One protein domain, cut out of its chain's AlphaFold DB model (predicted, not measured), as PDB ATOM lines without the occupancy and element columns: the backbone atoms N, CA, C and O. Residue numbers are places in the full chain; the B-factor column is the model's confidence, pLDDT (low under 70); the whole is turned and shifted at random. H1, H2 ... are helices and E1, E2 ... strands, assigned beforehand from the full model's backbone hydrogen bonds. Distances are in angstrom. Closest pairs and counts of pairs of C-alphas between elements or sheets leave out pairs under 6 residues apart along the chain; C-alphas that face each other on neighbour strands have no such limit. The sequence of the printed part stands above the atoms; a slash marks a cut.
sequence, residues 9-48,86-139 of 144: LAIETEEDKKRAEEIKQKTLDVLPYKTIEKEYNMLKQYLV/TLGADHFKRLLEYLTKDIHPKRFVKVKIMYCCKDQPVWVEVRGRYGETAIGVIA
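AT A GLANCE: This is residues 9 to 48 and 86 to 139 of the 144 residues of an uncharacterized protein of Thaumarchaeota archaeon (UniProt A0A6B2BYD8). A twisted antiparallel sheet of four strands has helix H3 packed over one face, above E4 and E5, while the short helix H2 stands up from the same face near the end of E1. Helix H1 lies off beside the other edge strand, E5, and only grazes the sheet. The printed part has 94 residues, with three named helices and five named strands in the order H1 E1 H2 E2 H3 E3 E4 E5; the sheet's order is E1 E3 E4 E5, and the class is mixed, helices and strands. It is compact, with a radius of gyration of the C-alphas of 12.9 A, and spans 34 by 29 by 21 A.

HOW THE PARTS SIT: Residues 9 to 10 pair antiparallel with residues 136 to 137 of E5, residues 133 to 138. H1, residues 14 to 26, grazes the sheet with residues 16 to 24; the C-alphas of Ala 20 and Val 137 are its closest to E5, 7.7 A apart. E1, residues 34 to 39, is an edge strand antiparallel to E3, residues 110 to 115, with N 36 and O 113 at 2.9 A. H2, residues 40 to 46, is on the sheet at a height of 10.3 A; it rises 43 degrees and only just lies over E1, where 3 of its 7 C-alphas fall. E2, residues 86 to 88, pairs with no named strand. H3, residues 89 to 99, is on the same face as H2 at a height of 9.4 A, which gives two layers, helices on one face of a sheet. H3 lies over E5 and E4, residues 122 to 127, and runs slantwise to the strands, only just, at 31 degrees to E4 on the local plane; its closest C-alphas to E5 are those of Leu 99 and Ala 134, 5.6 A. H2 and H3 are close but not clearly touching, the C-alphas of Tyr 46 and Ala 89 being 7.8 A apart, at a shallow tilt of 14 degrees, opposite ways. E3, E4 and E5 form a meander, each strand the antiparallel neighbour of the one before, in two hairpins; N 112 and O 125 are 2.8 A apart, and N 124 and O 136 2.8 A. Every O i to N i+4 pair is within hydrogen-bond range in H1 and H3; in H2 1 of 3 is, beside 3 of 4 O i to N i+3 pairs.

IN THESE COORDINATES: H1 begins at C-alpha 14, (13.788, 14.345, -6.138), and is 18.7 A long. E1 is 17.2 A, H2 10.5 A, E2 7.0 A and H3 15.1 A long. E3 is 16.3 A, E4 16.5 A and E5 16.8 A long, ending at C-alpha 138, (10.415, 18.790, -23.571).

THE WHOLE: The C-alphas farthest apart are those of Val 30 and Pro 105, 34.9 A. Residues 49 to 85 are not printed; C-alphas 48 and 86 are 14.7 A apart across the cut. Of the links that are printed whole, none is long. The mean pLDDT of the printed part is 93.2, and no printed residue is under 70.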
ATOM      1  N   LEU A   9      12.202  15.343 -20.108       94.12
ATOM      2  CA  LEU A   9      12.324  14.991 -18.699       94.12
ATOM      3  C   LEU A   9      10.924  14.798 -18.116       94.12
ATOM      4  O   LEU A   9      10.151  15.750 -18.077       94.12
ATOM      5  N   ALA A  10      10.599  13.600 -17.637       94.94
ATOM      6  CA  ALA A  10       9.441  13.376 -16.769       94.94
ATOM      7  C   ALA A  10       9.869  13.515 -15.301       94.94
ATOM      8  O   ALA A  10      10.888  12.947 -14.907       94.94
ATOM      9  N   ILE A  11       9.119  14.264 -14.496       93.19
ATOM     10  CA  ILE A  11       9.487  14.574 -13.110       93.19
ATOM     11  C   ILE A  11       8.942  13.485 -12.184       93.19
ATOM     12  O   ILE A  11       7.747  13.461 -11.900       93.19
ATOM     13  N   GLU A  12       9.809  12.591 -11.705       90.44
ATOM     14  CA  GLU A  12       9.410  11.475 -10.827       90.44
ATOM     15  C   GLU A  12      10.240  11.407  -9.545       90.44
ATOM     16  O   GLU A  12       9.716  11.104  -8.475       90.44
ATOM     17  N   THR A  13      11.533  11.704  -9.641       91.56
ATOM     18  CA  THR A  13      12.476  11.642  -8.520       91.56
ATOM     19  C   THR A  13      12.758  13.028  -7.941       91.56
ATOM     20  O   THR A  13      12.512  14.053  -8.577       91.56
ATOM     21  N   GLU A  14      13.328  13.081  -6.735       91.62
ATOM     22  CA  GLU A  14      13.788  14.345  -6.138       91.62
ATOM     23  C   GLU A  14      14.882  15.032  -6.969       91.62
ATOM     24  O   GLU A  14      14.963  16.259  -6.998       91.62
ATOM     25  N   GLU A  15      15.709  14.265  -7.681       91.56
ATOM     26  CA  GLU A  15      16.705  14.821  -8.599       91.56
ATOM     27  C   GLU A  15      16.044  15.475  -9.818       91.56
ATOM     28  O   GLU A  15      16.381  16.610 -10.167       91.56
ATOM     29  N   ASP A  16      15.034  14.823 -10.408       92.00
ATOM     30  CA  ASP A  16      14.257  15.419 -11.499       92.00
ATOM     31  C   ASP A  16      13.572  16.714 -11.043       92.00
ATOM     32  O   ASP A  16      13.539  17.682 -11.799       92.00
ATOM     33  N   LYS A  17      13.048  16.752  -9.806       92.50
ATOM     34  CA  LYS A  17      12.415  17.950  -9.231       92.50
ATOM     35  C   LYS A  17      13.398  19.106  -9.116       92.50
ATOM     36  O   LYS A  17      13.063  20.207  -9.536       92.50
ATOM     37  N   LYS A  18      14.610  18.862  -8.601       93.31
ATOM     38  CA  LYS A  18      15.664  19.890  -8.520       93.31
ATOM     39  C   LYS A  18      15.999  20.439  -9.902       93.31
ATOM     40  O   LYS A  18      15.983  21.648 -10.106       93.31
ATOM     41  N   ARG A  19      16.214  19.550 -10.874       92.00
ATOM     42  CA  ARG A  19      16.517  19.943 -12.254       92.00
ATOM     43  C   ARG A  19      15.368  20.711 -12.907       92.00
ATOM     44  O   ARG A  19      15.602  21.702 -13.592       92.00
ATOM     45  N   ALA A  20      14.131  20.267 -12.709       93.00
ATOM     46  CA  ALA A  20      12.957  20.958 -13.218       93.00
ATOM     47  C   ALA A  20      12.810  22.345 -12.587       93.00
ATOM     48  O   ALA A  20      12.558  23.303 -13.309       93.00
ATOM     49  N   GLU A  21      13.028  22.480 -11.282       93.94
ATOM     50  CA  GLU A  21      12.971  23.767 -10.588       93.94
ATOM     51  C   GLU A  21      14.028  24.746 -11.125       93.94
ATOM     52  O   GLU A  21      13.708  25.897 -11.418       93.94
ATOM     53  N   GLU A  22      15.255  24.287 -11.383       93.88
ATOM     54  CA  GLU A  22      16.282  25.112 -12.035       93.88
ATOM     55  C   GLU A  22      15.872  25.571 -13.442       93.88
ATOM     56  O   GLU A  22      16.143  26.712 -13.832       93.88
ATOM     57  N   ILE A  23      15.224  24.699 -14.226       92.50
ATOM     58  CA  ILE A  23      14.689  25.065 -15.547       92.50
ATOM     59  C   ILE A  23      13.565  26.088 -15.375       92.50
ATOM     60  O   ILE A  23      13.526  27.083 -16.095       92.50
ATOM     61  N   LYS A  24      12.660  25.867 -14.423       93.25
ATOM     62  CA  LYS A  24      11.483  26.700 -14.166       93.25
ATOM     63  C   LYS A  24      11.871  28.130 -13.790       93.25
ATOM     64  O   LYS A  24      11.386  29.064 -14.429       93.25
ATOM     65  N   GLN A  25      12.830  28.288 -12.879       93.44
ATOM     66  CA  GLN A  25      13.353  29.589 -12.446       93.44
ATOM     67  C   GLN A  25      13.986  30.392 -13.590       93.44
ATOM     68  O   GLN A  25      13.962  31.619 -13.586       93.44
ATOM     69  N   LYS A  26      14.545  29.705 -14.595       91.56
ATOM     70  CA  LYS A  26      15.130  30.330 -15.791       91.56
ATOM     71  C   LYS A  26      14.118  30.545 -16.920       91.56
ATOM     72  O   LYS A  26      14.459  31.186 -17.910       91.56
ATOM     73  N   THR A  27      12.913  29.974 -16.815       91.31
ATOM     74  CA  THR A  27      11.941  29.909 -17.917       91.31
ATOM     75  C   THR A  27      10.537  30.302 -17.464       91.31
ATOM     76  O   THR A  27      10.176  31.468 -17.590       91.31
ATOM     77  N   LEU A  28       9.749  29.360 -16.942       88.75
ATOM     78  CA  LEU A  28       8.337  29.523 -16.585       88.75
ATOM     79  C   LEU A  28       8.078  30.728 -15.666       88.75
ATOM     80  O   LEU A  28       7.051  31.382 -15.813       88.75
ATOM     81  N   ASP A  29       9.005  31.024 -14.751       90.88
ATOM     82  CA  ASP A  29       8.838  32.082 -13.747       90.88
ATOM     83  C   ASP A  29       9.197  33.486 -14.266       90.88
ATOM     84  O   ASP A  29       8.816  34.485 -13.656       90.88
ATOM     85  N   VAL A  30       9.924  33.584 -15.384       92.31
ATOM     86  CA  VAL A  30      10.444  34.865 -15.906       92.31
ATOM     87  C   VAL A  30       9.983  35.184 -17.328       92.31
ATOM     88  O   VAL A  30      10.048  36.337 -17.752       92.31
ATOM     89  N   LEU A  31       9.508  34.187 -18.076       92.56
ATOM     90  CA  LEU A  31       9.048  34.337 -19.454       92.56
ATOM     91  C   LEU A  31       7.518  34.254 -19.551       92.56
ATOM     92  O   LEU A  31       6.883  33.533 -18.781       92.56
ATOM     93  N   PRO A  32       6.901  34.933 -20.536       93.75
ATOM     94  CA  PRO A  32       5.449  34.970 -20.694       93.75
ATOM     95  C   PRO A  32       4.915  33.678 -21.336       93.75
ATOM     96  O   PRO A  32       4.496  33.660 -22.496       93.75
ATOM     97  N   TYR A  33       4.926  32.581 -20.581       95.38
ATOM     98  CA  TYR A  33       4.379  31.305 -21.029       95.38
ATOM     99  C   TYR A  33       2.869  31.397 -21.279       95.38
ATOM    100  O   TYR A  33       2.078  31.777 -20.416       95.38
ATOM    101  N   LYS A  34       2.461  30.982 -22.475       95.31
ATOM    102  CA  LYS A  34       1.075  30.721 -22.857       95.31
ATOM    103  C   LYS A  34       0.711  29.278 -22.545       95.31
ATOM    104  O   LYS A  34       1.576  28.427 -22.357       95.31
ATOM    105  N   THR A  35      -0.586  28.992 -22.519       96.12
ATOM    106  CA  THR A  35      -1.112  27.650 -22.256       96.12
ATOM    107  C   THR A  35      -2.123  27.239 -23.322       96.12
ATOM    108  O   THR A  35      -2.982  28.032 -23.699       96.12
ATOM    109  N   ILE A  36      -2.062  25.978 -23.748       95.75
ATOM    110  CA  ILE A  36      -3.150  25.276 -24.436       95.75
ATOM    111  C   ILE A  36      -3.526  24.037 -23.623       95.75
ATOM    112  O   ILE A  36      -2.658  23.260 -23.237       95.75
ATOM    113  N   GLU A  37      -4.822  23.835 -23.387       96.19
ATOM    114  CA  GLU A  37      -5.356  22.621 -22.762       96.19
ATOM    115  C   GLU A  37      -6.111  21.790 -23.806       96.19
ATOM    116  O   GLU A  37      -6.913  22.319 -24.585       96.19
ATOM    117  N   LYS A  38      -5.842  20.483 -23.840       94.81
ATOM    118  CA  LYS A  38      -6.521  19.511 -24.702       94.81
ATOM    119  C   LYS A  38      -6.781  18.218 -23.948       94.81
ATOM    120  O   LYS A  38      -6.040  17.841 -23.046       94.81
ATOM    121  N   GLU A  39      -7.815  17.499 -24.359       94.38
ATOM    122  CA  GLU A  39      -7.989  16.116 -23.932       94.38
ATOM    123  C   GLU A  39      -6.933  15.226 -24.593       94.38
ATOM    124  O   GLU A  39      -6.598  15.402 -25.769       94.38
ATOM    125  N   TYR A  40      -6.452  14.223 -23.861       92.69
ATOM    126  CA  TYR A  40      -5.465  13.260 -24.354       92.69
ATOM    127  C   TYR A  40      -5.888  12.607 -25.682       92.69
ATOM    128  O   TYR A  40      -5.078  12.456 -26.597       92.69
ATOM    129  N   ASN A  41      -7.176  12.284 -25.837       89.31
ATOM    130  CA  ASN A  41      -7.703  11.683 -27.065       89.31
ATOM    131  C   ASN A  41      -7.655  12.628 -28.273       89.31
ATOM    132  O   ASN A  41      -7.458  12.160 -29.392       89.31
ATOM    133  N   MET A  42      -7.797  13.939 -28.065       91.25
ATOM    134  CA  MET A  42      -7.647  14.917 -29.147       91.25
ATOM    135  C   MET A  42      -6.183  15.040 -29.566       91.25
ATOM    136  O   MET A  42      -5.891  15.125 -30.755       91.25
ATOM    137  N   LEU A  43      -5.249  14.990 -28.608       91.56
ATOM    138  CA  LEU A  43      -3.816  15.051 -28.908       91.56
ATOM    139  C   LEU A  43      -3.326  13.849 -29.714       91.56
ATOM    140  O   LEU A  43      -2.445  14.015 -30.552       91.56
ATOM    141  N   LYS A  44      -3.932  12.668 -29.535       86.50
ATOM    142  CA  LYS A  44      -3.588  11.465 -30.310       86.50
ATOM    143  C   LYS A  44      -3.651  11.665 -31.822       86.50
ATOM    144  O   LYS A  44      -2.852  11.063 -32.530       86.50
ATOM    145  N   GLN A  45      -4.547  12.523 -32.304       87.50
ATOM    146  CA  GLN A  45      -4.677  12.827 -33.733       87.50
ATOM    147  C   GLN A  45      -3.433  13.521 -34.307       87.50
ATOM    148  O   GLN A  45      -3.172  13.402 -35.496       87.50
ATOM    149  N   TYR A  46      -2.645  14.201 -33.471       88.75
ATOM    150  CA  TYR A  46      -1.420  14.896 -33.873       88.75
ATOM    151  C   TYR A  46      -0.169  14.020 -33.730       88.75
ATOM    152  O   TYR A  46       0.890  14.382 -34.227       88.75
ATOM    153  N   LEU A  47      -0.271  12.854 -33.080       85.31
ATOM    154  CA  LEU A  47       0.871  11.953 -32.855       85.31
ATOM    155  C   LEU A  47       1.257  11.130 -34.098       85.31
ATOM    156  O   LEU A  47       2.160  10.305 -34.014       85.31
ATOM    157  N   VAL A  48       0.551  11.315 -35.219       88.75
ATOM    158  CA  VAL A  48       0.904  10.752 -36.537       88.75
ATOM    159  C   VAL A  48       1.800  11.687 -37.355       88.75
ATOM    160  O   VAL A  48       2.273  11.307 -38.420       88.75
ATOM    161  N   THR A  86       8.043  24.414 -32.177       95.62
ATOM    162  CA  THR A  86       8.012  23.144 -32.905       95.62
ATOM    163  C   THR A  86       8.625  22.066 -32.022       95.62
ATOM    164  O   THR A  86       9.671  22.281 -31.417       95.62
ATOM    165  N   LEU A  87       7.986  20.904 -31.941       95.50
ATOM    166  CA  LEU A  87       8.436  19.727 -31.204       95.50
ATOM    167  C   LEU A  87       8.577  18.550 -32.174       95.50
ATOM    168  O   LEU A  87       7.758  18.388 -33.079       95.50
ATOM    169  N   GLY A  88       9.563  17.683 -31.945       94.25
ATOM    170  CA  GLY A  88       9.571  16.366 -32.586       94.25
ATOM    171  C   GLY A  88       8.390  15.545 -32.070       94.25
ATOM    172  O   GLY A  88       8.297  15.296 -30.863       94.25
ATOM    173  N   ALA A  89       7.480  15.141 -32.959       93.69
ATOM    174  CA  ALA A  89       6.232  14.492 -32.560       93.69
ATOM    175  C   ALA A  89       6.473  13.148 -31.855       93.69
ATOM    176  O   ALA A  89       5.805  12.856 -30.865       93.69
ATOM    177  N   ASP A  90       7.486  12.384 -32.275       92.62
ATOM    178  CA  ASP A  90       7.881  11.130 -31.621       92.62
ATOM    179  C   ASP A  90       8.365  11.334 -30.181       92.62
ATOM    180  O   ASP A  90       7.994  10.579 -29.278       92.62
ATOM    181  N   HIS A  91       9.167  12.373 -29.933       94.81
ATOM    182  CA  HIS A  91       9.624  12.700 -28.581       94.81
ATOM    183  C   HIS A  91       8.455  13.142 -27.703       94.81
ATOM    184  O   HIS A  91       8.324  12.679 -26.570       94.81
ATOM    185  N   PHE A  92       7.562  13.974 -28.247       95.19
ATOM    186  CA  PHE A  92       6.355  14.395 -27.544       95.19
ATOM    187  C   PHE A  92       5.429  13.210 -27.238       95.19
ATOM    188  O   PHE A  92       4.922  13.103 -26.122       95.19
ATOM    189  N   LYS A  93       5.253  12.283 -28.186       94.75
ATOM    190  CA  LYS A  93       4.484  11.047 -28.009       94.75
ATOM    191  C   LYS A  93       5.039  10.208 -26.864       94.75
ATOM    192  O   LYS A  93       4.275   9.848 -25.973       94.75
ATOM    193  N   ARG A  94       6.348   9.939 -26.859       94.50
ATOM    194  CA  ARG A  94       7.003   9.150 -25.803       94.50
ATOM    195  C   ARG A  94       6.854   9.805 -24.436       94.50
ATOM    196  O   ARG A  94       6.479   9.123 -23.485       94.50
ATOM    197  N   LEU A  95       7.071  11.121 -24.348       95.88
ATOM    198  CA  LEU A  95       6.834  11.863 -23.113       95.88
ATOM    199  C   LEU A  95       5.376  11.711 -22.657       95.88
ATOM    200  O   LEU A  95       5.119  11.381 -21.504       95.88
ATOM    201  N   LEU A  96       4.412  11.927 -23.552       94.94
ATOM    202  CA  LEU A  96       2.993  11.891 -23.210       94.94
ATOM    203  C   LEU A  96       2.528  10.485 -22.798       94.94
ATOM    204  O   LEU A  96       1.743  10.336 -21.861       94.94
ATOM    205  N   GLU A  97       3.004   9.444 -23.479       93.62
ATOM    206  CA  GLU A  97       2.769   8.048 -23.100       93.62
ATOM    207  C   GLU A  97       3.322   7.757 -21.708       93.62
ATOM    208  O   GLU A  97       2.624   7.143 -20.901       93.62
ATOM    209  N   TYR A  98       4.516   8.265 -21.406       94.25
ATOM    210  CA  TYR A  98       5.147   8.097 -20.105       94.25
ATOM    211  C   TYR A  98       4.378   8.819 -18.990       94.25
ATOM    212  O   TYR A  98       4.021   8.198 -17.992       94.25
ATOM    213  N   LEU A  99       4.033  10.098 -19.184       95.44
ATOM    214  CA  LEU A  99       3.264  10.893 -18.217       95.44
ATOM    215  C   LEU A  99       1.870  10.304 -17.935       95.44
ATOM    216  O   LEU A  99       1.298  10.541 -16.877       95.44
ATOM    217  N   THR A 100       1.309   9.537 -18.873       94.50
ATOM    218  CA  THR A 100      -0.040   8.956 -18.762       94.50
ATOM    219  C   THR A 100      -0.045   7.447 -18.520       94.50
ATOM    220  O   THR A 100      -1.104   6.825 -18.641       94.50
ATOM    221  N   LYS A 101       1.107   6.837 -18.202       93.38
ATOM    222  CA  LYS A 101       1.246   5.375 -18.079       93.38
ATOM    223  C   LYS A 101       0.340   4.785 -16.989       93.38
ATOM    224  O   LYS A 101      -0.327   3.786 -17.245       93.38
ATOM    225  N   ASP A 102       0.219   5.475 -15.855       91.44
ATOM    226  CA  ASP A 102      -0.529   4.996 -14.684       91.44
ATOM    227  C   ASP A 102      -1.929   5.626 -14.555       91.44
ATOM    228  O   ASP A 102      -2.740   5.189 -13.740       91.44
ATOM    229  N   ILE A 103      -2.269   6.616 -15.390       91.81
ATOM    230  CA  ILE A 103      -3.518   7.379 -15.258       91.81
ATOM    231  C   ILE A 103      -4.659   6.713 -16.032       91.81
ATOM    232  O   ILE A 103      -4.655   6.662 -17.268       91.81
ATOM    233  N   HIS A 104      -5.692   6.269 -15.308       88.94
ATOM    234  CA  HIS A 104      -6.855   5.597 -15.883       88.94
ATOM    235  C   HIS A 104      -8.186   6.189 -15.384       88.94
ATOM    236  O   HIS A 104      -8.340   6.474 -14.203       88.94
ATOM    237  N   PRO A 105      -9.201   6.337 -16.261       89.25
ATOM    238  CA  PRO A 105      -9.187   6.022 -17.690       89.25
ATOM    239  C   PRO A 105      -8.662   7.194 -18.545       89.25
ATOM    240  O   PRO A 105      -9.045   8.349 -18.349       89.25
ATOM    241  N   LYS A 106      -7.873   6.883 -19.587       87.25
ATOM    242  CA  LYS A 106      -7.204   7.880 -20.456       87.25
ATOM    243  C   LYS A 106      -8.138   8.897 -21.126       87.25
ATOM    244  O   LYS A 106      -7.718  10.004 -21.433       87.25
ATOM    245  N   ARG A 107      -9.419   8.557 -21.319       87.44
ATOM    246  CA  ARG A 107     -10.421   9.462 -21.915       87.44
ATOM    247  C   ARG A 107     -10.724  10.712 -21.084       87.44
ATOM    248  O   ARG A 107     -11.254  11.662 -21.633       87.44
ATOM    249  N   PHE A 108     -10.427  10.695 -19.784       89.56
ATOM    250  CA  PHE A 108     -10.616  11.853 -18.907       89.56
ATOM    251  C   PHE A 108      -9.304  12.582 -18.607       89.56
ATOM    252  O   PHE A 108      -9.291  13.495 -17.787       89.56
ATOM    253  N   VAL A 109      -8.204  12.182 -19.252       95.00
ATOM    254  CA  VAL A 109      -6.912  12.833 -19.060       95.00
ATOM    255  C   VAL A 109      -6.905  14.157 -19.803       95.00
ATOM    256  O   VAL A 109      -7.066  14.208 -21.028       95.00
ATOM    257  N   LYS A 110      -6.683  15.224 -19.046       96.81
ATOM    258  CA  LYS A 110      -6.443  16.567 -19.563       96.81
ATOM    259  C   LYS A 110      -4.949  16.807 -19.652       96.81
ATOM    260  O   LYS A 110      -4.207  16.443 -18.743       96.81
ATOM    261  N   VAL A 111      -4.523  17.425 -20.740       97.50
ATOM    262  CA  VAL A 111      -3.127  17.729 -21.026       97.50
ATOM    263  C   VAL A 111      -3.013  19.230 -21.220       97.50
ATOM    264  O   VAL A 111      -3.579  19.797 -22.155       97.50
ATOM    265  N   LYS A 112      -2.286  19.871 -20.314       97.69
ATOM    266  CA  LYS A 112      -1.963  21.289 -20.342       97.69
ATOM    267  C   LYS A 112      -0.542  21.445 -20.875       97.69
ATOM    268  O   LYS A 112       0.410  20.960 -20.271       97.69
ATOM    269  N   ILE A 113      -0.408  22.130 -22.002       97.69
ATOM    270  CA  ILE A 113       0.866  22.405 -22.661       97.69
ATOM    271  C   ILE A 113       1.184  23.884 -22.464       97.69
ATOM    272  O   ILE A 113       0.415  24.743 -22.900       97.69
ATOM    273  N   MET A 114       2.300  24.182 -21.807       97.81
ATOM    274  CA  MET A 114       2.765  25.541 -21.549       97.81
ATOM    275  C   MET A 114       3.997  25.827 -22.409       97.81
ATOM    276  O   MET A 114       4.985  25.095 -22.356       97.81
ATOM    277  N   TYR A 115       3.946  26.896 -23.199       96.31
ATOM    278  CA  TYR A 115       4.959  27.241 -24.199       96.31
ATOM    279  C   TYR A 115       5.161  28.757 -24.267       96.31
ATOM    280  O   TYR A 115       4.241  29.516 -23.973       96.31
ATOM    281  N   CYS A 116       6.342  29.215 -24.683       92.50
ATOM    282  CA  CYS A 116       6.642  30.647 -24.788       92.50
ATOM    283  C   CYS A 116       7.171  31.029 -26.173       92.50
ATOM    284  O   CYS A 116       6.539  31.804 -26.888       92.50
ATOM    285  N   CYS A 117       8.321  30.484 -26.567       87.75
ATOM    286  CA  CYS A 117       8.970  30.798 -27.837       87.75
ATOM    287  C   CYS A 117       9.882  29.655 -28.294       87.75
ATOM    288  O   CYS A 117      10.126  28.709 -27.545       87.75
ATOM    289  N   LYS A 118      10.371  29.754 -29.537       84.88
ATOM    290  CA  LYS A 118      11.026  28.676 -30.292       84.88
ATOM    291  C   LYS A 118      12.187  27.957 -29.591       84.88
ATOM    292  O   LYS A 118      12.409  26.794 -29.882       84.88
ATOM    293  N   ASP A 119      12.888  28.620 -28.671       87.56
ATOM    294  CA  ASP A 119      14.093  28.080 -28.020       87.56
ATOM    295  C   ASP A 119      13.875  27.724 -26.546       87.56
ATOM    296  O   ASP A 119      14.812  27.319 -25.857       87.56
ATOM    297  N   GLN A 120      12.646  27.885 -26.051       93.81
ATOM    298  CA  GLN A 120      12.323  27.664 -24.650       93.81
ATOM    299  C   GLN A 120      11.650  26.306 -24.444       93.81
ATOM    300  O   GLN A 120      10.833  25.898 -25.275       93.81
ATOM    301  N   PRO A 121      11.959  25.601 -23.339       95.06
ATOM    302  CA  PRO A 121      11.349  24.316 -23.030       95.06
ATOM    303  C   PRO A 121       9.825  24.408 -22.978       95.06
ATOM    304  O   PRO A 121       9.264  25.358 -22.430       95.06
ATOM    305  N   VAL A 122       9.147  23.396 -23.507       97.12
ATOM    306  CA  VAL A 122       7.699  23.245 -23.386       97.12
ATOM    307  C   VAL A 122       7.407  22.379 -22.173       97.12
ATOM    308  O   VAL A 122       7.950  21.287 -22.026       97.12
ATOM    309  N   TRP A 123       6.531  22.865 -21.304       97.75
ATOM    310  CA  TRP A 123       6.091  22.125 -20.131       97.75
ATOM    311  C   TRP A 123       4.776  21.420 -20.435       97.75
ATOM    312  O   TRP A 123       3.868  22.000 -21.031       97.75
ATOM    313  N   VAL A 124       4.665  20.170 -20.008       97.69
ATOM    314  CA  VAL A 124       3.489  19.327 -20.206       97.69
ATOM    315  C   VAL A 124       3.025  18.853 -18.844       97.69
ATOM    316  O   VAL A 124       3.729  18.121 -18.157       97.69
ATOM    317  N   GLU A 125       1.832  19.268 -18.454       97.62
ATOM    318  CA  GLU A 125       1.165  18.805 -17.246       97.62
ATOM    319  C   GLU A 125      -0.031  17.945 -17.655       97.62
ATOM    320  O   GLU A 125      -0.882  18.376 -18.435       97.62
ATOM    321  N   VAL A 126      -0.108  16.727 -17.128       97.06
ATOM    322  CA  VAL A 126      -1.263  15.847 -17.311       97.06
ATOM    323  C   VAL A 126      -2.030  15.732 -16.005       97.06
ATOM    324  O   VAL A 126      -1.435  15.643 -14.931       97.06
ATOM    325  N   ARG A 127      -3.360  15.738 -16.098       96.81
ATOM    326  CA  ARG A 127      -4.263  15.572 -14.957       96.81
ATOM    327  C   ARG A 127      -5.291  14.489 -15.251       96.81
ATOM    328  O   ARG A 127      -6.016  14.573 -16.246       96.81
ATOM    329  N   GLY A 128      -5.335  13.481 -14.389       94.12
ATOM    330  CA  GLY A 128      -6.355  12.443 -14.354       94.12
ATOM    331  C   GLY A 128      -7.652  12.922 -13.710       94.12
ATOM    332  O   GLY A 128      -7.741  14.016 -13.149       94.12
ATOM    333  N   ARG A 129      -8.688  12.085 -13.793       91.12
ATOM    334  CA  ARG A 129     -10.005  12.392 -13.218       91.12
ATOM    335  C   ARG A 129      -9.998  12.352 -11.690       91.12
ATOM    336  O   ARG A 129     -10.791  13.064 -11.079       91.12
ATOM    337  N   TYR A 130      -9.157  11.513 -11.090       90.00
ATOM    338  CA  TYR A 130      -9.149  11.249  -9.652       90.00
ATOM    339  C   TYR A 130      -8.042  12.022  -8.924       90.00
ATOM    340  O   TYR A 130      -7.743  11.734  -7.770       90.00
ATOM    341  N   GLY A 131      -7.478  13.042  -9.577       88.19
ATOM    342  CA  GLY A 131      -6.458  13.916  -9.004       88.19
ATOM    343  C   GLY A 131      -5.023  13.478  -9.291       88.19
ATOM    344  O   GLY A 131      -4.102  14.122  -8.801       88.19
ATOM    345  N   GLU A 132      -4.813  12.434 -10.097       94.25
ATOM    346  CA  GLU A 132      -3.479  12.037 -10.541       94.25
ATOM    347  C   GLU A 132      -2.860  13.154 -11.379       94.25
ATOM    348  O   GLU A 132      -3.491  13.663 -12.309       94.25
ATOM    349  N   THR A 133      -1.621  13.531 -11.080       94.38
ATOM    350  CA  THR A 133      -0.892  14.536 -11.849       94.38
ATOM    351  C   THR A 133       0.496  14.030 -12.199       94.38
ATOM    352  O   THR A 133       1.149  13.357 -11.405       94.38
ATOM    353  N   ALA A 134       0.951  14.354 -13.405       95.81
ATOM    354  CA  ALA A 134       2.339  14.165 -13.797       95.81
ATOM    355  C   ALA A 134       2.792  15.356 -14.639       95.81
ATOM    356  O   ALA A 134       2.008  15.949 -15.385       95.81
ATOM    357  N   ILE A 135       4.058  15.727 -14.490       96.75
ATOM    358  CA  ILE A 135       4.642  16.880 -15.167       96.75
ATOM    359  C   ILE A 135       5.895  16.418 -15.891       96.75
ATOM    360  O   ILE A 135       6.702  15.657 -15.357       96.75
ATOM    361  N   GLY A 136       6.059  16.905 -17.111       97.00
ATOM    362  CA  GLY A 136       7.290  16.765 -17.855       97.00
ATOM    363  C   GLY A 136       7.651  18.028 -18.611       97.00
ATOM    364  O   GLY A 136       6.856  18.957 -18.752       97.00
ATOM    365  N   VAL A 137       8.881  18.048 -19.096       96.56
ATOM    366  CA  VAL A 137       9.463  19.138 -19.870       96.56
ATOM    367  C   VAL A 137      10.050  18.543 -21.139       96.56
ATOM    368  O   VAL A 137      10.682  17.494 -21.080       96.56
ATOM    369  N   ILE A 138       9.854  19.193 -22.280       96.50
ATOM    370  CA  ILE A 138      10.415  18.790 -23.571       96.50
ATOM    371  C   ILE A 138      11.096  19.981 -24.240       96.50
ATOM    372  O   ILE A 138      10.556  21.086 -24.287       96.50
ATOM    373  N   ALA A 139      12.304  19.761 -24.745       95.06
ATOM    374  CA  ALA A 139      13.042  20.741 -25.516       95.06
ATOM    375  C   ALA A 139      12.393  20.929 -26.898       95.06
ATOM    376  O   ALA A 139      11.967  19.950 -27.523       95.06
TER     377      ALA A 139